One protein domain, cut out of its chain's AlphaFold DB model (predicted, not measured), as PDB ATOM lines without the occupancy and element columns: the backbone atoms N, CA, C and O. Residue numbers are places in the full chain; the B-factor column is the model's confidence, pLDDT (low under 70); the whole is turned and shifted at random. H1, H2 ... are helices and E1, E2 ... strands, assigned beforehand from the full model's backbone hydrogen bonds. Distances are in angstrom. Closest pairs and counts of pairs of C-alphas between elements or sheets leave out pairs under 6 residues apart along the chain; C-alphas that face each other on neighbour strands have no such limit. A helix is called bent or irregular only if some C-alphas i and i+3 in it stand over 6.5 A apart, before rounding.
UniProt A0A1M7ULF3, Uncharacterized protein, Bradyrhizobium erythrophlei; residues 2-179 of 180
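This is residues 2 to 179 of the 180 residues of an uncharacterized protein of Bradyrhizobium erythrophlei (UniProt A0A1M7ULF3). A body of short helices, one two-stranded hairpin, E1 E2, and long loops, with one long helix, H8, running out of it: residues 162 to 179, of which 162 to 177 belong to H8, stick out as an arm, and without them the body spans 50 by 41 by 28 A. In the body, H1 packs on H5, H4 meets the first residue of H5, and H6 folds back beside the last part of H5, while the hairpin E1 E2 and the helix H3 stay apart from H5. The printed part has 178 residues with eight named helices and two named strands, in the order H1 H2 E1 E2 H3 H4 H5 H6 H7 H8; the sheet is E1 - E2, antiparallel, and the class is mostly helix. The whole is loose, with a radius of gyration of the C-alphas of 20.0 A, and elongated, spanning 74 by 42 by 29 A.

The sheet is a hairpin of E1, residues 30 to 35, and E2, residues 40 to 45, antiparallel with 152 degrees between their directions. N 33 and O 42 are 2.9 A apart and N 44 and O 31 are 2.8 A apart, both within hydrogen-bond range. H2, residues 10 to 16, has 4 pairs of C-alphas within 8 A of E1, the closest being those of His 12 and Ile 34, 6.1 A apart. H1, residues 2 to 5, only just touches H2, with 3 pairs of C-alphas within 8 A, the closest being those of Gly 3 and Glu 10 at 7.1 A. H3, residues 56 to 67, is close to H1 but not clearly touching it, the closest C-alphas being those of Ile 2 and Leu 58 at 7.2 A. The hub is H5, residues 114 to 128, which touches H1 with 14 pairs of C-alphas within 8 A, the closest those of Gly 3 and Gly 118 at 3.9 A. H5 is irregular, but only just: C-alphas 116 and 119 are 6.6 A apart. H4, residues 93 to 105, only just touches H5, with 3 pairs within 8 A, using its residues 96 to 100 alone and residue 114 alone of H5; the closest C-alphas are those of Ser 99 and Phe 114, 5.8 A apart. The two run the same way at a steep tilt of 69.8 degrees, only just short of about perpendicular. H6, residues 133 to 139, forms a helical hairpin with H5, opposite ways at a steep tilt of 41 degrees; they only just touch, with 3 pairs within 8 A, through residues 123 to 127 alone of H5, and their closest C-alphas are those of Ala 126 and Leu 136 at 7.1 A. H7, residues 145 to 149, only just touches H6, with 3 pairs within 8 A, the closest those of Met 137 and Met 148 at 6.9 A. H8, residues 156 to 177, is close to H5 but not clearly touching, the same way at a shallow tilt of 15 degrees, with the C-alphas of Ala 128 and Ala 158 closest at 6.1 A. Every O i to N i+4 pair is within hydrogen-bond range in H2, H3, H4, H6, H7 and H8, against 9 of 11 in H5; H1 is too short for such a pair.

H1 begins at C-alpha 2, (171.871, 141.855, 160.138). E1 and E2 measure 16.1 A and 16.8 A from first to last C-alpha, H3 16.8 A, H4 18.2 A and H5 20.6 A. H8, 31.9 A long, runs from C-alpha 156 at (187.756, 145.147, 140.496) to C-alpha 177 at (219.542, 146.592, 142.565).

The C-alphas farthest apart are those of Ser 81 and Ile 179, 75.3 A. The printed part has no cut, and its long links are H2 to E1 and H3 to H4. Mean pLDDT of the printed part is 91.6, and no printed residue is under 70.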
ATOM      1  N   ILE A   2     171.147 142.919 159.389       93.50
ATOM      2  CA  ILE A   2     171.871 141.855 160.138       93.50
ATOM      3  C   ILE A   2     172.732 140.929 159.257       93.50
ATOM      4  O   ILE A   2     173.879 140.644 159.590       93.50
ATOM      5  N   GLY A   3     172.185 140.444 158.136       93.69
ATOM      6  CA  GLY A   3     172.921 139.543 157.243       93.69
ATOM      7  C   GLY A   3     174.174 140.177 156.636       93.69
ATOM      8  O   GLY A   3     175.135 139.460 156.387       93.69
ATOM      9  N   TRP A   4     174.161 141.495 156.443       94.44
ATOM     10  CA  TRP A   4     175.279 142.278 155.922       94.44
ATOM     11  C   TRP A   4     176.271 142.620 157.038       94.44
ATOM     12  O   TRP A   4     177.426 142.225 156.987       94.44
ATOM     13  N   GLU A   5     175.797 143.252 158.111       94.31
ATOM     14  CA  GLU A   5     176.642 143.759 159.199       94.31
ATOM     15  C   GLU A   5     177.343 142.652 159.990       94.31
ATOM     16  O   GLU A   5     178.510 142.773 160.363       94.31
ATOM     17  N   TRP A   6     176.643 141.548 160.255       93.81
ATOM     18  CA  TRP A   6     177.170 140.427 161.044       93.81
ATOM     19  C   TRP A   6     177.522 139.215 160.179       93.81
ATOM     20  O   TRP A   6     177.883 138.166 160.711       93.81
ATOM     21  N   LEU A   7     177.402 139.337 158.851       93.81
ATOM     22  CA  LEU A   7     177.672 138.263 157.890       93.81
ATOM     23  C   LEU A   7     176.851 136.994 158.160       93.81
ATOM     24  O   LEU A   7     177.325 135.879 157.957       93.81
ATOM     25  N   GLN A   8     175.611 137.119 158.640       92.81
ATOM     26  CA  GLN A   8     174.816 135.973 159.098       92.81
ATOM     27  C   GLN A   8     173.820 135.436 158.074       92.81
ATOM     28  O   GLN A   8     173.324 136.139 157.196       92.81
ATOM     29  N   ARG A   9     173.521 134.139 158.209       91.81
ATOM     30  CA  ARG A   9     172.535 133.430 157.381       91.81
ATOM     31  C   ARG A   9     171.114 133.748 157.833       91.81
ATOM     32  O   ARG A   9     170.871 133.954 159.019       91.81
ATOM     33  N   GLU A  10     170.169 133.662 156.901       93.25
ATOM     34  CA  GLU A  10     168.728 133.838 157.145       93.25
ATOM     35  C   GLU A  10     168.226 133.021 158.345       93.25
ATOM     36  O   GLU A  10     167.505 133.536 159.194       93.25
ATOM     37  N   ALA A  11     168.671 131.769 158.467       92.44
ATOM     38  CA  ALA A  11     168.264 130.887 159.556       92.44
ATOM     39  C   ALA A  11     168.707 131.386 160.943       92.44
ATOM     40  O   ALA A  11     167.930 131.325 161.892       92.44
ATOM     41  N   HIS A  12     169.905 131.965 161.074       93.75
ATOM     42  CA  HIS A  12     170.280 132.627 162.326       93.75
ATOM     43  C   HIS A  12     169.301 133.766 162.635       93.75
ATOM     44  O   HIS A  12     168.705 133.805 163.707       93.75
ATOM     45  N   ILE A  13     169.092 134.637 161.646       95.06
ATOM     46  CA  ILE A  13     168.329 135.883 161.756       95.06
ATOM     47  C   ILE A  13     166.867 135.633 162.145       95.06
ATOM     48  O   ILE A  13     166.349 136.287 163.044       95.06
ATOM     49  N   PHE A  14     166.199 134.694 161.476       94.94
ATOM     50  CA  PHE A  14     164.748 134.522 161.579       94.94
ATOM     51  C   PHE A  14     164.307 133.365 162.481       94.94
ATOM     52  O   PHE A  14     163.120 133.278 162.796       94.94
ATOM     53  N   ILE A  15     165.225 132.478 162.884       93.94
ATOM     54  CA  ILE A  15     164.891 131.244 163.619       93.94
ATOM     55  C   ILE A  15     165.572 131.184 164.985       93.94
ATOM     56  O   ILE A  15     164.961 130.734 165.948       93.94
ATOM     57  N   ARG A  16     166.833 131.617 165.091       93.62
ATOM     58  CA  ARG A  16     167.631 131.448 166.321       93.62
ATOM     59  C   ARG A  16     167.877 132.745 167.080       93.62
ATOM     60  O   ARG A  16     168.214 132.695 168.258       93.62
ATOM     61  N   PHE A  17     167.719 133.897 166.440       95.81
ATOM     62  CA  PHE A  17     167.971 135.180 167.075       95.81
ATOM     63  C   PHE A  17     166.813 135.583 168.002       95.81
ATOM     64  O   PHE A  17     165.729 135.965 167.550       95.81
ATOM     65  N   VAL A  18     167.048 135.476 169.310       96.06
ATOM     66  CA  VAL A  18     166.095 135.840 170.370       96.06
ATOM     67  C   VAL A  18     166.509 137.134 171.074       96.06
ATOM     68  O   VAL A  18     167.658 137.565 170.974       96.06
ATOM     69  N   ALA A  19     165.575 137.775 171.772       96.62
ATOM     70  CA  ALA A  19     165.783 139.074 172.414       96.62
ATOM     71  C   ALA A  19     166.916 139.067 173.461       96.62
ATOM     72  O   ALA A  19     167.594 140.079 173.653       96.62
ATOM     73  N   GLU A  20     167.159 137.925 174.102       96.25
ATOM     74  CA  GLU A  20     168.223 137.700 175.084       96.25
ATOM     75  C   GLU A  20     169.614 137.703 174.450       96.25
ATOM     76  O   GLU A  20     170.600 138.009 175.118       96.25
ATOM     77  N   HIS A  21     169.718 137.405 173.154       97.25
ATOM     78  CA  HIS A  21     170.992 137.483 172.450       97.25
ATOM     79  C   HIS A  21     171.446 138.928 172.270       97.25
ATOM     80  O   HIS A  21     172.641 139.185 172.223       97.25
ATOM     81  N   TYR A  22     170.529 139.886 172.171       97.69
ATOM     82  CA  TYR A  22     170.868 141.278 171.905       97.69
ATOM     83  C   TYR A  22     170.858 142.094 173.193       97.69
ATOM     84  O   TYR A  22     169.793 142.353 173.745       97.69
ATOM     85  N   ARG A  23     172.032 142.532 173.668       97.19
ATOM     86  CA  ARG A  23     172.186 143.401 174.850       97.19
ATOM     87  C   ARG A  23     171.445 142.882 176.093       97.19
ATOM     88  O   ARG A  23     170.562 143.578 176.611       97.19
ATOM     89  N   PRO A  24     171.708 141.648 176.556       96.12
ATOM     90  CA  PRO A  24     171.136 141.183 177.816       96.12
ATOM     91  C   PRO A  24     171.687 141.992 179.004       96.12
ATOM     92  O   PRO A  24     172.761 142.591 178.887       96.12
ATOM     93  N   PRO A  25     171.009 141.980 180.167       94.81
ATOM     94  CA  PRO A  25     171.440 142.738 181.347       94.81
ATOM     95  C   PRO A  25     172.878 142.441 181.797       94.81
ATOM     96  O   PRO A  25     173.603 143.349 182.185       94.81
ATOM     97  N   ASN A  26     173.319 141.186 181.691       96.12
ATOM     98  CA  ASN A  26     174.673 140.760 182.053       96.12
ATOM     99  C   ASN A  26     175.732 141.059 180.973       96.12
ATOM    100  O   ASN A  26     176.924 140.892 181.223       96.12
ATOM    101  N   ARG A  27     175.324 141.479 179.767       97.31
ATOM    102  CA  ARG A  27     176.239 141.819 178.669       97.31
ATOM    103  C   ARG A  27     175.657 142.915 177.757       97.31
ATOM    104  O   ARG A  27     175.456 142.693 176.560       97.31
ATOM    105  N   PRO A  28     175.427 144.132 178.280       96.81
ATOM    106  CA  PRO A  28     174.639 145.166 177.605       96.81
ATOM    107  C   PRO A  28     175.305 145.756 176.355       96.81
ATOM    108  O   PRO A  28     174.634 146.418 175.569       96.81
ATOM    109  N   ASN A  29     176.604 145.519 176.155       97.75
ATOM    110  CA  ASN A  29     177.393 146.071 175.048       97.75
ATOM    111  C   ASN A  29     177.727 145.039 173.963       97.75
ATOM    112  O   ASN A  29     178.621 145.272 173.151       97.75
ATOM    113  N   HIS A  30     177.056 143.885 173.971       98.25
ATOM    114  CA  HIS A  30     177.297 142.817 173.006       98.25
ATOM    115  C   HIS A  30     176.002 142.234 172.448       98.25
ATOM    116  O   HIS A  30     174.916 142.389 173.013       98.25
ATOM    117  N   VAL A  31     176.163 141.507 171.349       97.81
ATOM    118  CA  VAL A  31     175.147 140.634 170.775       97.81
ATOM    119  C   VAL A  31     175.693 139.218 170.629       97.81
ATOM    120  O   VAL A  31     176.846 139.037 170.254       97.81
ATOM    121  N   TYR A  32     174.889 138.208 170.939       96.94
ATOM    122  CA  TYR A  32     175.233 136.817 170.690       96.94
ATOM    123  C   TYR A  32     174.826 136.431 169.272       96.94
ATOM    124  O   TYR A  32     173.663 136.566 168.886       96.94
ATOM    125  N   VAL A  33     175.792 135.958 168.494       94.81
ATOM    126  CA  VAL A  33     175.613 135.590 167.092       94.81
ATOM    127  C   VAL A  33     175.869 134.101 166.932       94.81
ATOM    128  O   VAL A  33     176.947 133.616 167.273       94.81
ATOM    129  N   ILE A  34     174.887 133.373 166.398       92.25
ATOM    130  CA  ILE A  34     174.945 131.915 166.245       92.25
ATOM    131  C   ILE A  34     175.180 131.542 164.783       92.25
ATOM    132  O   ILE A  34     174.381 131.863 163.900       92.25
ATOM    133  N   ASN A  35     176.204 130.731 164.542       89.00
ATOM    134  CA  ASN A  35     176.352 130.014 163.292       89.00
ATOM    135  C   ASN A  35     175.339 128.861 163.248       89.00
ATOM    136  O   ASN A  35     175.509 127.818 163.874       89.00
ATOM    137  N   TYR A  36     174.287 129.042 162.451       84.81
ATOM    138  CA  TYR A  36     173.191 128.077 162.333       84.81
ATOM    139  C   TYR A  36     173.635 126.641 161.995       84.81
ATOM    140  O   TYR A  36     173.041 125.695 162.499       84.81
ATOM    141  N   LYS A  37     174.677 126.453 161.169       84.44
ATOM    142  CA  LYS A  37     175.090 125.103 160.738       84.44
ATOM    143  C   LYS A  37     175.781 124.314 161.846       84.44
ATOM    144  O   LYS A  37     175.668 123.097 161.884       84.44
ATOM    145  N   THR A  38     176.525 124.999 162.704       86.12
ATOM    146  CA  THR A  38     177.324 124.371 163.765       86.12
ATOM    147  C   THR A  38     176.665 124.497 165.132       86.12
ATOM    148  O   THR A  38     177.122 123.871 166.079       86.12
ATOM    149  N   SER A  39     175.612 125.315 165.253       86.06
ATOM    150  CA  SER A  39     174.984 125.712 166.522       86.06
ATOM    151  C   SER A  39     175.952 126.335 167.534       86.06
ATOM    152  O   SER A  39     175.609 126.507 168.700       86.06
ATOM    153  N   THR A  40     177.152 126.713 167.093       88.25
ATOM    154  CA  THR A  40     178.115 127.466 167.891       88.25
ATOM    155  C   THR A  40     177.846 128.955 167.732       88.25
ATOM    156  O   THR A  40     177.360 129.399 166.691       88.25
ATOM    157  N   GLY A  41     178.168 129.746 168.749       89.88
ATOM    158  CA  GLY A  41     178.020 131.193 168.680       89.88
ATOM    159  C   GLY A  41     179.058 131.926 169.509       89.88
ATOM    160  O   GLY A  41     179.661 131.363 170.424       89.88
ATOM    161  N   SER A  42     179.246 133.194 169.177       93.81
ATOM    162  CA  SER A  42     180.169 134.108 169.842       93.81
ATOM    163  C   SER A  42     179.452 135.396 170.210       93.81
ATOM    164  O   SER A  42     178.424 135.762 169.639       93.81
ATOM    165  N   TRP A  43     179.990 136.071 171.218       96.31
ATOM    166  CA  TRP A  43     179.536 137.396 171.591       96.31
ATOM    167  C   TRP A  43     180.312 138.443 170.808       96.31
ATOM    168  O   TRP A  43     181.512 138.603 171.016       96.31
ATOM    169  N   GLU A  44     179.600 139.193 169.981       96.12
ATOM    170  CA  GLU A  44     180.152 140.261 169.163       96.12
ATOM    171  C   GLU A  44     180.003 141.612 169.870       96.12
ATOM    172  O   GLU A  44     178.949 141.888 170.461       96.12
ATOM    173  N   PRO A  45     181.036 142.469 169.842       97.19
ATOM    174  CA  PRO A  45     180.953 143.802 170.414       97.19
ATOM    175  C   PRO A  45     179.992 144.679 169.599       97.19
ATOM    176  O   PRO A  45     179.968 144.629 168.371       97.19
ATOM    177  N   LEU A  46     179.214 145.517 170.287       98.12
ATOM    178  CA  LEU A  46     178.354 146.535 169.663       98.12
ATOM    179  C   LEU A  46     178.964 147.937 169.708       98.12
ATOM    180  O   LEU A  46     178.488 148.842 169.027       98.12
ATOM    181  N   PHE A  47     180.015 148.119 170.505       98.19
ATOM    182  CA  PHE A  47     180.704 149.386 170.691       98.19
ATOM    183  C   PHE A  47     182.207 149.183 170.523       98.19
ATOM    184  O   PHE A  47     182.735 148.122 170.858       98.19
ATOM    185  N   ASN A  48     182.894 150.198 170.006       96.31
ATOM    186  CA  ASN A  48     184.353 150.213 169.985       96.31
ATOM    187  C   ASN A  48     184.929 150.537 171.379       96.31
ATOM    188  O   ASN A  48     184.193 150.793 172.334       96.31
ATOM    189  N   ALA A  49     186.259 150.563 171.489       95.75
ATOM    190  CA  ALA A  49     186.957 150.861 172.742       95.75
ATOM    191  C   ALA A  49     186.633 152.258 173.314       95.75
ATOM    192  O   ALA A  49     186.738 152.467 174.517       95.75
ATOM    193  N   GLN A  50     186.214 153.201 172.468       96.12
ATOM    194  CA  GLN A  50     185.809 154.556 172.846       96.12
ATOM    195  C   GLN A  50     184.305 154.665 173.161       96.12
ATOM    196  O   GLN A  50     183.803 155.765 173.371       96.12
ATOM    197  N   GLY A  51     183.562 153.554 173.160       96.19
ATOM    198  CA  GLY A  51     182.124 153.546 173.433       96.19
ATOM    199  C   GLY A  51     181.246 154.029 172.272       96.19
ATOM    200  O   GLY A  51     180.050 154.239 172.462       96.19
ATOM    201  N   LYS A  52     181.790 154.188 171.059       97.94
ATOM    202  CA  LYS A  52     181.006 154.520 169.859       97.94
ATOM    203  C   LYS A  52     180.349 153.263 169.297       97.94
ATOM    204  O   LYS A  52     181.009 152.235 169.145       97.94
ATOM    205  N   ALA A  53     179.063 153.364 168.959       97.81
ATOM    206  CA  ALA A  53     178.305 152.281 168.340       97.81
ATOM    207  C   ALA A  53     178.945 151.844 167.011       97.81
ATOM    208  O   ALA A  53     179.209 152.678 166.143       97.81
ATOM    209  N   LEU A  54     179.173 150.538 166.865       96.88
ATOM    210  CA  LEU A  54     179.724 149.927 165.651       96.88
ATOM    211  C   LEU A  54     178.668 149.786 164.552       96.88
ATOM    212  O   LEU A  54     179.005 149.872 163.379       96.88
ATOM    213  N   TYR A  55     177.398 149.617 164.933       96.62
ATOM    214  CA  TYR A  55     176.286 149.387 164.007       96.62
ATOM    215  C   TYR A  55     175.117 150.341 164.305       96.62
ATOM    216  O   TYR A  55     174.042 149.882 164.681       96.62
ATOM    217  N   PRO A  56     175.294 151.673 164.215       96.31
ATOM    218  CA  PRO A  56     174.354 152.642 164.789       96.31
ATOM    219  C   PRO A  56     172.916 152.501 164.267       96.31
ATOM    220  O   PRO A  56     171.984 152.487 165.068       96.31
ATOM    221  N   LEU A  57     172.731 152.332 162.952       96.75
ATOM    222  CA  LEU A  57     171.400 152.159 162.353       96.75
ATOM    223  C   LEU A  57     170.765 150.826 162.762       96.75
ATOM    224  O   LEU A  57     169.625 150.790 163.219       96.75
ATOM    225  N   LEU A  58     171.526 149.735 162.665       96.44
ATOM    226  CA  LEU A  58     171.058 148.410 163.064       96.44
ATOM    227  C   LEU A  58     170.702 148.356 164.555       96.44
ATOM    228  O   LEU A  58     169.691 147.773 164.928       96.44
ATOM    229  N   MET A  59     171.517 148.963 165.412       97.88
ATOM    230  CA  MET A  59     171.271 149.006 166.849       97.88
ATOM    231  C   MET A  59     170.010 149.800 167.173       97.88
ATOM    232  O   MET A  59     169.216 149.334 167.980       97.88
ATOM    233  N   ALA A  60     169.776 150.936 166.509       97.50
ATOM    234  CA  ALA A  60     168.546 151.705 166.693       97.50
ATOM    235  C   ALA A  60     167.293 150.888 166.320       97.50
ATOM    236  O   ALA A  60     166.321 150.868 167.079       97.50
ATOM    237  N   GLU A  61     167.327 150.161 165.198       96.38
ATOM    238  CA  GLU A  61     166.231 149.266 164.799       96.38
ATOM    239  C   GLU A  61     166.024 148.128 165.804       96.38
ATOM    240  O   GLU A  61     164.898 147.845 166.215       96.38
ATOM    241  N   LEU A  62     167.105 147.480 166.240       96.69
ATOM    242  CA  LEU A  62     167.027 146.388 167.205       96.69
ATOM    243  C   LEU A  62     166.562 146.867 168.580       96.69
ATOM    244  O   LEU A  62     165.783 146.172 169.223       96.69
ATOM    245  N   ASP A  63     166.967 148.053 169.023       97.00
ATOM    246  CA  ASP A  63     166.485 148.650 170.267       97.00
ATOM    247  C   ASP A  63     164.967 148.902 170.191       97.00
ATOM    248  O   ASP A  63     164.243 148.604 171.146       97.00
ATOM    249  N   ALA A  64     164.454 149.376 169.049       95.69
ATOM    250  CA  ALA A  64     163.016 149.540 168.825       95.69
ATOM    251  C   ALA A  64     162.271 148.193 168.818       95.69
ATOM    252  O   ALA A  64     161.239 148.054 169.476       95.69
ATOM    253  N   ILE A  65     162.818 147.177 168.147       94.12
ATOM    254  CA  ILE A  65     162.231 145.832 168.091       94.12
ATOM    255  C   ILE A  65     162.241 145.165 169.474       94.12
ATOM    256  O   ILE A  65     161.246 144.549 169.859       94.12
ATOM    257  N   LYS A  66     163.325 145.302 170.251       94.62
ATOM    258  CA  LYS A  66     163.456 144.686 171.583       94.62
ATOM    259  C   LYS A  66     162.404 145.206 172.558       94.62
ATOM    260  O   LYS A  66     161.902 144.430 173.365       94.62
ATOM    261  N   LYS A  67     162.018 146.484 172.463       94.06
ATOM    262  CA  LYS A  67     160.930 147.061 173.280       94.06
ATOM    263  C   LYS A  67     159.606 146.312 173.105       94.06
ATOM    264  O   LYS A  67     158.817 146.241 174.038       94.06
ATOM    265  N   LEU A  68     159.390 145.694 171.944       91.94
ATOM    266  CA  LEU A  68     158.218 144.870 171.646       91.94
ATOM    267  C   LEU A  68     158.360 143.414 172.143       91.94
ATOM    268  O   LEU A  68     157.539 142.566 171.785       91.94
ATOM    269  N   ARG A  69     159.420 143.086 172.896       91.56
ATOM    270  CA  ARG A  69     159.753 141.740 173.406       91.56
ATOM    271  C   ARG A  69     160.052 141.754 174.918       91.56
ATOM    272  O   ARG A  69     161.116 141.290 175.325       91.56
ATOM    273  N   PRO A  70     159.144 142.262 175.773       85.81
ATOM    274  CA  PRO A  70     159.409 142.393 177.211       85.81
ATOM    275  C   PRO A  70     159.621 141.046 177.919       85.81
ATOM    276  O   PRO A  70     160.335 140.982 178.913       85.81
ATOM    277  N   THR A  71     159.028 139.972 177.398       86.06
ATOM    278  CA  THR A  71     159.131 138.606 177.935       86.06
ATOM    279  C   THR A  71     160.065 137.708 177.123       86.06
ATOM    280  O   THR A  71     160.085 136.498 177.337       86.06
ATOM    281  N   GLY A  72     160.821 138.281 176.180       89.44
ATOM    282  CA  GLY A  72     161.811 137.536 175.414       89.44
ATOM    283  C   GLY A  72     161.319 136.876 174.125       89.44
ATOM    284  O   GLY A  72     160.363 137.311 173.470       89.44
ATOM    285  N   GLY A  73     162.015 135.802 173.743       93.75
ATOM    286  CA  GLY A  73     161.719 134.987 172.562       93.75
ATOM    287  C   GLY A  73     162.241 135.591 171.256       93.75
ATOM    288  O   GLY A  73     163.093 136.474 171.266       93.75
ATOM    289  N   LEU A  74     161.747 135.100 170.108       95.25
ATOM    290  CA  LEU A  74     162.246 135.528 168.792       95.25
ATOM    291  C   LEU A  74     162.249 137.048 168.646       95.25
ATOM    292  O   LEU A  74     161.209 137.703 168.787       95.25
ATOM    293  N   MET A  75     163.424 137.569 168.301       95.44
ATOM    294  CA  MET A  75     163.656 138.989 168.108       95.44
ATOM    295  C   MET A  75     162.830 139.481 166.914       95.44
ATOM    296  O   MET A  75     161.944 140.332 167.048       95.44
ATOM    297  N   LEU A  76     163.028 138.848 165.755       94.06
ATOM    298  CA  LEU A  76     162.314 139.156 164.522       94.06
ATOM    299  C   LEU A  76     161.068 138.280 164.381       94.06
ATOM    300  O   LEU A  76     161.147 137.058 164.258       94.06
ATOM    301  N   ARG A  77     159.903 138.925 164.366       92.12
ATOM    302  CA  ARG A  77     158.588 138.308 164.142       92.12
ATOM    303  C   ARG A  77     157.862 139.084 163.053       92.12
ATOM    304  O   ARG A  77     158.295 140.173 162.689       92.12
ATOM    305  N   ARG A  78     156.804 138.504 162.496       89.62
ATOM    306  CA  ARG A  78     155.979 139.171 161.488       89.62
ATOM    307  C   ARG A  78     155.168 140.287 162.131       89.62
ATOM    308  O   ARG A  78     154.525 140.057 163.158       89.62
ATOM    309  N   ASP A  79     155.151 141.446 161.486       80.25
ATOM    310  CA  ASP A  79     154.309 142.563 161.901       80.25
ATOM    311  C   ASP A  79     152.825 142.161 161.881       80.25
ATOM    312  O   ASP A  79     152.397 141.296 161.106       80.25
ATOM    313  N   GLY A  80     152.045 142.730 162.802       80.00
ATOM    314  CA  GLY A  80     150.623 142.433 163.001       80.00
ATOM    315  C   GLY A  80     150.347 141.091 163.692       80.00
ATOM    316  O   GLY A  80     149.708 141.060 164.736       80.00
ATOM    317  N   SER A  81     150.849 139.976 163.150       84.62
ATOM    318  CA  SER A  81     150.551 138.629 163.680       84.62
ATOM    319  C   SER A  81     151.439 138.193 164.847       84.62
ATOM    320  O   SER A  81     151.090 137.259 165.564       84.62
ATOM    321  N   SER A  82     152.618 138.804 165.020       85.19
ATOM    322  CA  SER A  82     153.641 138.388 165.996       85.19
ATOM    323  C   SER A  82     154.078 136.917 165.881       85.19
ATOM    324  O   SER A  82     154.711 136.367 166.789       85.19
ATOM    325  N   LEU A  83     153.772 136.267 164.759       90.31
ATOM    326  CA  LEU A  83     154.182 134.899 164.481       90.31
ATOM    327  C   LEU A  83     155.622 134.863 163.945       90.31
ATOM    328  O   LEU A  83     156.083 135.844 163.348       90.31
ATOM    329  N   PRO A  84     156.327 133.729 164.091       92.50
ATOM    330  CA  PRO A  84     157.622 133.530 163.458       92.50
ATOM    331  C   PRO A  84     157.564 133.719 161.940       92.50
ATOM    332  O   PRO A  84     156.512 133.596 161.304       92.50
ATOM    333  N   TRP A  85     158.727 134.007 161.364       92.50
ATOM    334  CA  TRP A  85     158.918 134.100 159.917       92.50
ATOM    335  C   TRP A  85     159.101 132.735 159.239       92.50
ATOM    336  O   TRP A  85     158.918 132.630 158.024       92.50
ATOM    337  N   PHE A  86     159.452 131.701 160.008       90.88
ATOM    338  CA  PHE A  86     159.567 130.325 159.530       90.88
ATOM    339  C   PHE A  86     158.253 129.546 159.701       90.88
ATOM    340  O   PHE A  86     157.454 129.831 160.594       90.88
ATOM    341  N   GLY A  87     158.035 128.566 158.823       84.88
ATOM    342  CA  GLY A  87     156.916 127.621 158.880       84.88
ATOM    343  C   GLY A  87     157.282 126.295 159.558       84.88
ATOM    344  O   GLY A  87     158.246 126.203 160.315       84.88
ATOM    345  N   LYS A  88     156.527 125.228 159.267       80.56
ATOM    346  CA  LYS A  88     156.847 123.874 159.755       80.56
ATOM    347  C   LYS A  88     158.253 123.464 159.294       80.56
ATOM    348  O   LYS A  88     158.593 123.656 158.131       80.56
ATOM    349  N   GLY A  89     159.048 122.898 160.203       76.44
ATOM    350  CA  GLY A  89     160.394 122.404 159.889       76.44
ATOM    351  C   GLY A  89     161.414 123.500 159.569       76.44
ATOM    352  O   GLY A  89     162.264 123.282 158.717       76.44
ATOM    353  N   GLU A  90     161.316 124.679 160.203       80.00
ATOM    354  CA  GLU A  90     162.288 125.780 160.039       80.00
ATOM    355  C   GLU A  90     162.372 126.352 158.599       80.00
ATOM    356  O   GLU A  90     163.314 127.057 158.238       80.00
ATOM    357  N   ILE A  91     161.355 126.108 157.763       85.44
ATOM    358  CA  ILE A  91     161.333 126.544 156.359       85.44
ATOM    359  C   ILE A  91     161.072 128.058 156.247       85.44
ATOM    360  O   ILE A  91     160.069 128.566 156.753       85.44
ATOM    361  N   LEU A  92     161.931 128.778 155.511       92.00
ATOM    362  CA  LEU A  92     161.908 130.245 155.351       92.00
ATOM    363  C   LEU A  92     161.285 130.746 154.032       92.00
ATOM    364  O   LEU A  92     161.529 131.877 153.608       92.00
ATOM    365  N   THR A  93     160.429 129.950 153.386       90.12
ATOM    366  CA  THR A  93     159.812 130.286 152.087       90.12
ATOM    367  C   THR A  93     159.118 131.650 152.080       90.12
ATOM    368  O   THR A  93     159.146 132.357 151.074       90.12
ATOM    369  N   GLN A  94     158.498 132.066 153.192       89.88
ATOM    370  CA  GLN A  94     157.854 133.380 153.268       89.88
ATOM    371  C   GLN A  94     158.867 134.530 153.182       89.88
ATOM    372  O   GLN A  94     158.631 135.469 152.419       89.88
ATOM    373  N   VAL A  95     159.982 134.444 153.915       91.94
ATOM    374  CA  VAL A  95     161.074 135.431 153.859       91.94
ATOM    375  C   VAL A  95     161.634 135.504 152.446       91.94
ATOM    376  O   VAL A  95     161.749 136.592 151.886       91.94
ATOM    377  N   GLN A  96     161.912 134.351 151.840       92.75
ATOM    378  CA  GLN A  96     162.465 134.264 150.488       92.75
ATOM    379  C   GLN A  96     161.522 134.885 149.453       92.75
ATOM    380  O   GLN A  96     161.946 135.703 148.641       92.75
ATOM    381  N   ARG A  97     160.223 134.577 149.527       93.06
ATOM    382  CA  ARG A  97     159.198 135.129 148.632       93.06
ATOM    383  C   ARG A  97     159.043 136.642 148.780       93.06
ATOM    384  O   ARG A  97     158.916 137.333 147.774       93.06
ATOM    385  N   ILE A  98     159.031 137.168 150.004       93.06
ATOM    386  CA  ILE A  98     158.914 138.619 150.233       93.06
ATOM    387  C   ILE A  98     160.179 139.336 149.777       93.06
ATOM    388  O   ILE A  98     160.078 140.307 149.033       93.06
ATOM    389  N   SER A  99     161.352 138.807 150.124       94.06
ATOM    390  CA  SER A  99     162.632 139.317 149.622       94.06
ATOM    391  C   SER A  99     162.622 139.356 148.100       94.06
ATOM    392  O   SER A  99     162.991 140.360 147.502       94.06
ATOM    393  N   LYS A 100     162.096 138.305 147.459       95.69
ATOM    394  CA  LYS A 100     162.000 138.250 146.007       95.69
ATOM    395  C   LYS A 100     161.121 139.349 145.420       95.69
ATOM    396  O   LYS A 100     161.513 139.980 144.444       95.69
ATOM    397  N   LYS A 101     159.960 139.601 146.028       96.75
ATOM    398  CA  LYS A 101     159.071 140.696 145.618       96.75
ATOM    399  C   LYS A 101     159.754 142.056 145.731       96.75
ATOM    400  O   LYS A 101     159.652 142.841 144.800       96.75
ATOM    401  N   ILE A 102     160.469 142.305 146.829       95.38
ATOM    402  CA  ILE A 102     161.197 143.564 147.052       95.38
ATOM    403  C   ILE A 102     162.277 143.758 145.983       95.38
ATOM    404  O   ILE A 102     162.364 144.827 145.392       95.38
ATOM    405  N   ILE A 103     163.052 142.713 145.685       95.62
ATOM    406  CA  ILE A 103     164.115 142.738 144.666       95.62
ATOM    407  C   ILE A 103     163.556 143.116 143.294       95.62
ATOM    408  O   ILE A 103     164.090 144.003 142.635       95.62
ATOM    409  N   LEU A 104     162.468 142.463 142.878       97.00
ATOM    410  CA  LEU A 104     161.837 142.740 141.587       97.00
ATOM    411  C   LEU A 104     161.207 144.138 141.550       97.00
ATOM    412  O   LEU A 104     161.355 144.842 140.559       97.00
ATOM    413  N   ALA A 105     160.551 144.559 142.635       97.69
ATOM    414  CA  ALA A 105     159.962 145.894 142.742       97.69
ATOM    415  C   ALA A 105     161.018 147.011 142.703       97.69
ATOM    416  O   ALA A 105     160.741 148.096 142.205       97.69
ATOM    417  N   ALA A 106     162.233 146.738 143.182       96.62
ATOM    418  CA  ALA A 106     163.371 147.649 143.100       96.62
ATOM    419  C   ALA A 106     164.066 147.650 141.719       96.62
ATOM    420  O   ALA A 106     165.085 148.317 141.560       96.62
ATOM    421  N   GLY A 107     163.567 146.890 140.734       97.12
ATOM    422  CA  GLY A 107     164.177 146.784 139.403       97.12
ATOM    423  C   GLY A 107     165.520 146.048 139.393       97.12
ATOM    424  O   GLY A 107     166.304 146.195 138.457       97.12
ATOM    425  N   LEU A 108     165.815 145.271 140.440       96.06
ATOM    426  CA  LEU A 108     167.071 144.545 140.571       96.06
ATOM    427  C   LEU A 108     166.998 143.175 139.891       96.06
ATOM    428  O   LEU A 108     165.928 142.617 139.638       96.06
ATOM    429  N   ARG A 109     168.177 142.613 139.620       95.38
ATOM    430  CA  ARG A 109     168.309 141.386 138.835       95.38
ATOM    431  C   ARG A 109     167.594 140.182 139.490       95.38
ATOM    432  O   ARG A 109     167.701 139.980 140.708       95.38
ATOM    433  N   PRO A 110     166.860 139.363 138.716       94.69
ATOM    434  CA  PRO A 110     165.999 138.298 139.226       94.69
ATOM    435  C   PRO A 110     166.747 137.033 139.687       94.69
ATOM    436  O   PRO A 110     166.114 136.085 140.138       94.69
ATOM    437  N   GLU A 111     168.063 136.986 139.663       93.88
ATOM    438  CA  GLU A 111     168.861 135.945 140.315       93.88
ATOM    439  C   GLU A 111     169.163 136.285 141.780       93.88
ATOM    440  O   GLU A 111     169.503 135.405 142.570       93.88
ATOM    441  N   LEU A 112     169.004 137.554 142.174       94.25
ATOM    442  CA  LEU A 112     169.310 137.983 143.532       94.25
ATOM    443  C   LEU A 112     168.308 137.394 144.532       94.25
ATOM    444  O   LEU A 112     167.107 137.233 144.260       94.25
ATOM    445  N   THR A 113     168.835 137.098 145.717       94.12
ATOM    446  CA  THR A 113     168.129 136.520 146.866       94.12
ATOM    447  C   THR A 113     168.441 137.322 148.126       94.12
ATOM    448  O   THR A 113     169.323 138.180 148.119       94.12
ATOM    449  N   PHE A 114     167.770 137.026 149.244       93.06
ATOM    450  CA  PHE A 114     168.126 137.640 150.526       93.06
ATOM    451  C   PHE A 114     169.603 137.400 150.875       93.06
ATOM    452  O   PHE A 114     170.291 138.327 151.293       93.06
ATOM    453  N   THR A 115     170.123 136.186 150.662       92.31
ATOM    454  CA  THR A 115     171.532 135.872 150.954       92.31
ATOM    455  C   THR A 115     172.497 136.713 150.097       92.31
ATOM    456  O   THR A 115     173.570 137.070 150.591       92.31
ATOM    457  N   SER A 116     172.112 137.109 148.874       91.88
ATOM    458  CA  SER A 116     172.895 138.022 148.021       91.88
ATOM    459  C   SER A 116     173.129 139.382 148.699       91.88
ATOM    460  O   SER A 116     174.273 139.807 148.816       91.88
ATOM    461  N   PHE A 117     172.072 140.018 149.219       86.56
ATOM    462  CA  PHE A 117     172.143 141.301 149.948       86.56
ATOM    463  C   PHE A 117     172.511 141.164 151.426       86.56
ATOM    464  O   PHE A 117     172.603 142.155 152.136       86.56
ATOM    465  N   GLY A 118     172.595 139.949 151.947       90.44
ATOM    466  CA  GLY A 118     172.999 139.703 153.319       90.44
ATOM    467  C   GLY A 118     174.469 139.336 153.345       90.44
ATOM    468  O   GLY A 118     175.354 140.167 153.158       90.44
ATOM    469  N   ARG A 119     174.706 138.043 153.566       93.12
ATOM    470  CA  ARG A 119     176.035 137.500 153.817       93.12
ATOM    471  C   ARG A 119     176.994 137.696 152.644       93.12
ATOM    472  O   ARG A 119     178.141 138.020 152.906       93.12
ATOM    473  N   HIS A 120     176.572 137.517 151.389       93.69
ATOM    474  CA  HIS A 120     177.485 137.677 150.242       93.69
ATOM    475  C   HIS A 120     177.940 139.125 150.062       93.69
ATOM    476  O   HIS A 120     179.141 139.386 150.032       93.69
ATOM    477  N   GLY A 121     176.992 140.060 149.993       91.69
ATOM    478  CA  GLY A 121     177.302 141.478 149.845       91.69
ATOM    479  C   GLY A 121     178.166 142.007 150.990       91.69
ATOM    480  O   GLY A 121     179.239 142.542 150.734       91.69
ATOM    481  N   GLY A 122     177.790 141.719 152.243       93.12
ATOM    482  CA  GLY A 122     178.589 142.127 153.401       93.12
ATOM    483  C   GLY A 122     179.983 141.494 153.427       93.12
ATOM    484  O   GLY A 122     180.939 142.136 153.845       93.12
ATOM    485  N   THR A 123     180.137 140.250 152.951       92.94
ATOM    486  CA  THR A 123     181.460 139.595 152.880       92.94
ATOM    487  C   THR A 123     182.338 140.246 151.814       92.94
ATOM    488  O   THR A 123     183.539 140.398 152.022       92.94
ATOM    489  N   THR A 124     181.738 140.651 150.694       90.12
ATOM    490  CA  THR A 124     182.442 141.333 149.601       90.12
ATOM    491  C   THR A 124     182.905 142.719 150.050       90.12
ATOM    492  O   THR A 124     184.090 143.013 149.929       90.12
ATOM    493  N   GLU A 125     182.031 143.517 150.681       91.25
ATOM    494  CA  GLU A 125     182.417 144.817 151.262       91.25
ATOM    495  C   GLU A 125     183.520 144.650 152.313       91.25
ATOM    496  O   GLU A 125     184.531 145.350 152.295       91.25
ATOM    497  N   ALA A 126     183.361 143.675 153.212       90.56
ATOM    498  CA  ALA A 126     184.345 143.396 154.244       90.56
ATOM    499  C   ALA A 126     185.723 143.077 153.633       90.56
ATOM    500  O   ALA A 126     186.735 143.626 154.067       90.56
ATOM    501  N   SER A 127     185.777 142.247 152.591       87.38
ATOM    502  CA  SER A 127     187.025 141.956 151.880       87.38
ATOM    503  C   SER A 127     187.627 143.202 151.227       87.38
ATOM    504  O   SER A 127     188.824 143.446 151.380       87.38
ATOM    505  N   ALA A 128     186.810 144.007 150.544       86.25
ATOM    506  CA  ALA A 128     187.249 145.234 149.877       86.25
ATOM    507  C   ALA A 128     187.776 146.288 150.869       86.25
ATOM    508  O   ALA A 128     188.714 147.021 150.566       86.25
ATOM    509  N   SER A 129     187.257 146.308 152.104       87.50
ATOM    510  CA  SER A 129     187.717 147.215 153.170       87.50
ATOM    511  C   SER A 129     189.142 146.940 153.683       87.50
ATOM    512  O   SER A 129     189.659 147.688 154.515       87.50
ATOM    513  N   GLY A 130     189.791 145.868 153.213       85.00
ATOM    514  CA  GLY A 130     191.147 145.495 153.614       85.00
ATOM    515  C   GLY A 130     191.220 144.676 154.904       85.00
ATOM    516  O   GLY A 130     192.291 144.590 155.513       85.00
ATOM    517  N   LEU A 131     190.109 144.059 155.330       89.00
ATOM    518  CA  LEU A 131     190.123 143.072 156.409       89.00
ATOM    519  C   LEU A 131     191.098 141.940 156.072       89.00
ATOM    520  O   LEU A 131     191.114 141.401 154.965       89.00
ATOM    521  N   THR A 132     191.905 141.548 157.056       90.56
ATOM    522  CA  THR A 132     192.722 140.340 156.921       90.56
ATOM    523  C   THR A 132     191.824 139.110 156.842       90.56
ATOM    524  O   THR A 132     190.725 139.089 157.402       90.56
ATOM    525  N   GLU A 133     192.325 138.045 156.217       91.19
ATOM    526  CA  GLU A 133     191.629 136.758 156.159       91.19
ATOM    527  C   GLU A 133     191.196 136.282 157.555       91.19
ATOM    528  O   GLU A 133     190.045 135.901 157.739       91.19
ATOM    529  N   THR A 134     192.060 136.399 158.568       93.88
ATOM    530  CA  THR A 134     191.728 136.022 159.951       93.88
ATOM    531  C   THR A 134     190.574 136.843 160.526       93.88
ATOM    532  O   THR A 134     189.678 136.280 161.154       93.88
ATOM    533  N   GLN A 135     190.562 138.162 160.312       93.38
ATOM    534  CA  GLN A 135     189.471 139.015 160.797       93.38
ATOM    535  C   GLN A 135     188.157 138.696 160.081       93.38
ATOM    536  O   GLN A 135     187.105 138.644 160.719       93.38
ATOM    537  N   LEU A 136     188.210 138.439 158.772       92.62
ATOM    538  CA  LEU A 136     187.037 138.063 157.993       92.62
ATOM    539  C   LEU A 136     186.490 136.702 158.446       92.62
ATOM    540  O   LEU A 136     185.302 136.579 158.747       92.62
ATOM    541  N   MET A 137     187.370 135.709 158.597       92.94
ATOM    542  CA  MET A 137     187.071 134.377 159.131       92.94
ATOM    543  C   MET A 137     186.362 134.442 160.488       92.94
ATOM    544  O   MET A 137     185.330 133.789 160.670       92.94
ATOM    545  N   GLN A 138     186.879 135.259 161.411       92.06
ATOM    546  CA  GLN A 138     186.273 135.495 162.725       92.06
ATOM    547  C   GLN A 138     184.895 136.152 162.593       92.06
ATOM    548  O   GLN A 138     183.916 135.615 163.111       92.06
ATOM    549  N   LYS A 139     184.793 137.254 161.837       90.69
ATOM    550  CA  LYS A 139     183.548 138.018 161.677       90.69
ATOM    551  C   LYS A 139     182.411 137.179 161.088       90.69
ATOM    552  O   LYS A 139     181.274 137.290 161.534       90.69
ATOM    553  N   GLY A 140     182.692 136.337 160.091       90.88
ATOM    554  CA  GLY A 140     181.675 135.468 159.489       90.88
ATOM    555  C   GLY A 140     181.554 134.082 160.118       90.88
ATOM    556  O   GLY A 140     180.731 133.285 159.649       90.88
ATOM    557  N   GLN A 141     182.332 133.782 161.163       92.06
ATOM    558  CA  GLN A 141     182.329 132.505 161.883       92.06
ATOM    559  C   GLN A 141     182.527 131.294 160.951       92.06
ATOM    560  O   GLN A 141     181.807 130.291 161.040       92.06
ATOM    561  N   TRP A 142     183.454 131.402 159.997       91.69
ATOM    562  CA  TRP A 142     183.784 130.305 159.087       91.69
ATOM    563  C   TRP A 142     184.803 129.353 159.719       91.69
ATOM    564  O   TRP A 142     185.731 129.778 160.397       91.69
ATOM    565  N   SER A 143     184.643 128.053 159.468       89.38
ATOM    566  CA  SER A 143     185.571 127.015 159.935       89.38
ATOM    567  C   SER A 143     186.751 126.781 158.989       89.38
ATOM    568  O   SER A 143     187.740 126.177 159.390       89.38
ATOM    569  N   SER A 144     186.658 127.234 157.737       90.94
ATOM    570  CA  SER A 144     187.745 127.164 156.760       90.94
ATOM    571  C   SER A 144     187.686 128.309 155.751       90.94
ATOM    572  O   SER A 144     186.620 128.865 155.469       90.94
ATOM    573  N   THR A 145     188.838 128.619 155.166       91.75
ATOM    574  CA  THR A 145     188.994 129.632 154.113       91.75
ATOM    575  C   THR A 145     188.255 129.230 152.837       91.75
ATOM    576  O   THR A 145     187.648 130.072 152.184       91.75
ATOM    577  N   ALA A 146     188.168 127.929 152.538       90.88
ATOM    578  CA  ALA A 146     187.333 127.405 151.456       90.88
ATOM    579  C   ALA A 146     185.839 127.725 151.666       90.88
ATOM    580  O   ALA A 146     185.153 128.158 150.742       90.88
ATOM    581  N   ALA A 147     185.330 127.580 152.896       90.44
ATOM    582  CA  ALA A 147     183.947 127.933 153.210       90.44
ATOM    583  C   ALA A 147     183.691 129.448 153.123       90.44
ATOM    584  O   ALA A 147     182.577 129.859 152.795       90.44
ATOM    585  N   MET A 148     184.702 130.265 153.432       92.31
ATOM    586  CA  MET A 148     184.670 131.718 153.269       92.31
ATOM    587  C   MET A 148     184.688 132.121 151.788       92.31
ATOM    588  O   MET A 148     183.884 132.959 151.390       92.31
ATOM    589  N   ALA A 149     185.523 131.478 150.967       89.19
ATOM    590  CA  ALA A 149     185.695 131.785 149.548       89.19
ATOM    591  C   ALA A 149     184.391 131.692 148.744       89.19
ATOM    592  O   ALA A 149     184.176 132.493 147.846       89.19
ATOM    593  N   HIS A 150     183.463 130.803 149.117       89.94
ATOM    594  CA  HIS A 150     182.129 130.745 148.501       89.94
ATOM    595  C   HIS A 150     181.308 132.035 148.639       89.94
ATOM    596  O   HIS A 150     180.325 132.209 147.921       89.94
ATOM    597  N   TYR A 151     181.651 132.899 149.596       88.94
ATOM    598  CA  TYR A 151     180.956 134.160 149.834       88.94
ATOM    599  C   TYR A 151     181.657 135.372 149.227       88.94
ATOM    600  O   TYR A 151     181.021 136.421 149.133       88.94
ATOM    601  N   LEU A 152     182.918 135.214 148.824       86.88
ATOM    602  CA  LEU A 152     183.704 136.238 148.156       86.88
ATOM    603  C   LEU A 152     183.369 136.233 146.668       86.88
ATOM    604  O   LEU A 152     183.377 135.184 146.026       86.88
ATOM    605  N   HIS A 153     183.072 137.413 146.140       85.56
ATOM    606  CA  HIS A 153     182.811 137.620 144.721       85.56
ATOM    607  C   HIS A 153     183.884 138.511 144.115       85.56
ATOM    608  O   HIS A 153     184.614 139.197 144.830       85.56
ATOM    609  N   ASP A 154     183.973 138.471 142.789       79.44
ATOM    610  CA  ASP A 154     184.900 139.296 142.028       79.44
ATOM    611  C   ASP A 154     184.691 140.786 142.321       79.44
ATOM    612  O   ASP A 154     183.581 141.306 142.213       79.44
ATOM    613  N   ASP A 155     185.794 141.455 142.644       79.56
ATOM    614  CA  ASP A 155     185.857 142.884 142.917       79.56
ATOM    615  C   ASP A 155     187.044 143.491 142.157       79.56
ATOM    616  O   ASP A 155     188.199 143.061 142.299       79.56
ATOM    617  N   ASP A 156     186.751 144.469 141.305       83.50
ATOM    618  CA  ASP A 156     187.756 145.147 140.496       83.50
ATOM    619  C   ASP A 156     188.688 146.008 141.353       83.50
ATOM    620  O   ASP A 156     189.875 146.110 141.030       83.50
ATOM    621  N   GLU A 157     188.214 146.557 142.476       81.88
ATOM    622  CA  GLU A 157     189.050 147.332 143.398       81.88
ATOM    623  C   GLU A 157     190.130 146.442 144.019       81.88
ATOM    624  O   GLU A 157     191.320 146.772 143.968       81.88
ATOM    625  N   ALA A 158     189.754 145.252 144.496       80.06
ATOM    626  CA  ALA A 158     190.702 144.260 145.000       80.06
ATOM    627  C   ALA A 158     191.741 143.843 143.939       80.06
ATOM    628  O   ALA A 158     192.941 143.743 144.232       80.06
ATOM    629  N   LYS A 159     191.317 143.635 142.681       84.81
ATOM    630  CA  LYS A 159     192.224 143.308 141.563       84.81
ATOM    631  C   LYS A 159     193.204 144.454 141.282       84.81
ATOM    632  O   LYS A 159     194.404 144.210 141.100       84.81
ATOM    633  N   GLN A 160     192.724 145.697 141.277       87.06
ATOM    634  CA  GLN A 160     193.554 146.889 141.093       87.06
ATOM    635  C   GLN A 160     194.566 147.049 142.233       87.06
ATOM    636  O   GLN A 160     195.763 147.222 141.978       87.06
ATOM    637  N   GLU A 161     194.130 146.921 143.486       86.50
ATOM    638  CA  GLU A 161     194.996 147.044 144.659       86.50
ATOM    639  C   GLU A 161     196.097 145.967 144.655       86.50
ATOM    640  O   GLU A 161     197.278 146.259 144.889       86.50
ATOM    641  N   ALA A 162     195.746 144.725 144.301       86.88
ATOM    642  CA  ALA A 162     196.700 143.631 144.148       86.88
ATOM    643  C   ALA A 162     197.767 143.943 143.084       86.88
ATOM    644  O   ALA A 162     198.967 143.735 143.312       86.88
ATOM    645  N   GLN A 163     197.369 144.497 141.937       93.31
ATOM    646  CA  GLN A 163     198.309 144.894 140.892       93.31
ATOM    647  C   GLN A 163     199.206 146.062 141.334       93.31
ATOM    648  O   GLN A 163     200.422 146.021 141.113       93.31
ATOM    649  N   MET A 164     198.657 147.057 142.033       93.19
ATOM    650  CA  MET A 164     199.428 148.176 142.586       93.19
ATOM    651  C   MET A 164     200.480 147.704 143.599       93.19
ATOM    652  O   MET A 164     201.635 148.146 143.555       93.19
ATOM    653  N   LYS A 165     200.143 146.729 144.455       91.12
ATOM    654  CA  LYS A 165     201.096 146.078 145.375       91.12
ATOM    655  C   LYS A 165     202.257 145.417 144.614       91.12
ATOM    656  O   LYS A 165     203.419 145.571 145.009       91.12
ATOM    657  N   ARG A 166     201.986 144.741 143.488       94.56
ATOM    658  CA  ARG A 166     203.025 144.134 142.625       94.56
ATOM    659  C   ARG A 166     203.934 145.182 141.986       94.56
ATOM    660  O   ARG A 166     205.154 145.014 142.015       94.56
ATOM    661  N   ILE A 167     203.367 146.264 141.451       95.44
ATOM    662  CA  ILE A 167     204.129 147.379 140.861       95.44
ATOM    663  C   ILE A 167     205.069 147.992 141.911       95.44
ATOM    664  O   ILE A 167     206.272 148.119 141.670       95.44
ATOM    665  N   LYS A 168     204.564 148.268 143.121       94.69
ATOM    666  CA  LYS A 168     205.356 148.816 144.236       94.69
ATOM    667  C   LYS A 168     206.509 147.893 144.647       94.69
ATOM    668  O   LYS A 168     207.613 148.374 144.909       94.69
ATOM    669  N   ARG A 169     206.293 146.569 144.682       93.06
ATOM    670  CA  ARG A 169     207.355 145.583 144.964       93.06
ATOM    671  C   ARG A 169     208.466 145.634 143.911       93.06
ATOM    672  O   ARG A 169     209.634 145.680 144.289       93.06
ATOM    673  N   ARG A 170     208.114 145.677 142.621       94.06
ATOM    674  CA  ARG A 170     209.087 145.763 141.514       94.06
ATOM    675  C   ARG A 170     209.923 147.039 141.592       94.06
ATOM    676  O   ARG A 170     211.143 146.972 141.486       94.06
ATOM    677  N   ALA A 171     209.292 148.181 141.867       92.62
ATOM    678  CA  ALA A 171     209.995 149.452 142.035       92.62
ATOM    679  C   ALA A 171     211.009 149.417 143.196       92.62
ATOM    680  O   ALA A 171     212.136 149.892 143.056       92.62
ATOM    681  N   ARG A 172     210.642 148.805 144.334       91.00
ATOM    682  CA  ARG A 172     211.553 148.618 145.480       91.00
ATOM    683  C   ARG A 172     212.763 147.753 145.124       91.00
ATOM    684  O   ARG A 172     213.884 148.131 145.452       91.00
ATOM    685  N   GLN A 173     212.543 146.633 144.438       90.62
ATOM    686  CA  GLN A 173     213.619 145.735 144.003       90.62
ATOM    687  C   GLN A 173     214.562 146.420 143.005       90.62
ATOM    688  O   GLN A 173     215.775 146.343 143.168       90.62
ATOM    689  N   ALA A 174     214.020 147.160 142.033       88.94
ATOM    690  CA  ALA A 174     214.820 147.922 141.075       88.94
ATOM    691  C   ALA A 174     215.685 148.994 141.760       88.94
ATOM    692  O   ALA A 174     216.834 149.199 141.380       88.94
ATOM    693  N   LYS A 175     215.161 149.657 142.802       85.12
ATOM    694  CA  LYS A 175     215.931 150.622 143.597       85.12
ATOM    695  C   LYS A 175     217.066 149.948 144.373       85.12
ATOM    696  O   LYS A 175     218.168 150.475 144.394       85.12
ATOM    697  N   GLN A 176     216.814 148.786 144.979       79.44
ATOM    698  CA  GLN A 176     217.837 148.020 145.706       79.44
ATOM    699  C   GLN A 176     218.936 147.481 144.781       79.44
ATOM    700  O   GLN A 176     220.099 147.483 145.166       79.44
ATOM    701  N   ALA A 177     218.584 147.069 143.561       76.25
ATOM    702  CA  ALA A 177     219.542 146.592 142.565       76.25
ATOM    703  C   ALA A 177     220.478 147.691 142.036       76.25
ATOM    704  O   ALA A 177     221.557 147.369 141.569       76.25
ATOM    705  N   LYS A 178     220.084 148.970 142.114       73.12
ATOM    706  CA  LYS A 178     220.923 150.119 141.720       73.12
ATOM    707  C   LYS A 178     221.897 150.596 142.805       73.12
ATOM    708  O   LYS A 178     222.705 151.473 142.533       73.12
ATOM    709  N   ILE A 179     221.747 150.113 144.039       71.00
ATOM    710  CA  ILE A 179     222.577 150.502 145.196       71.00
ATOM    711  C   ILE A 179     223.699 149.471 145.442       71.00
ATOM    712  O   ILE A 179     224.625 149.743 146.201       71.00
TER     713      ILE A 179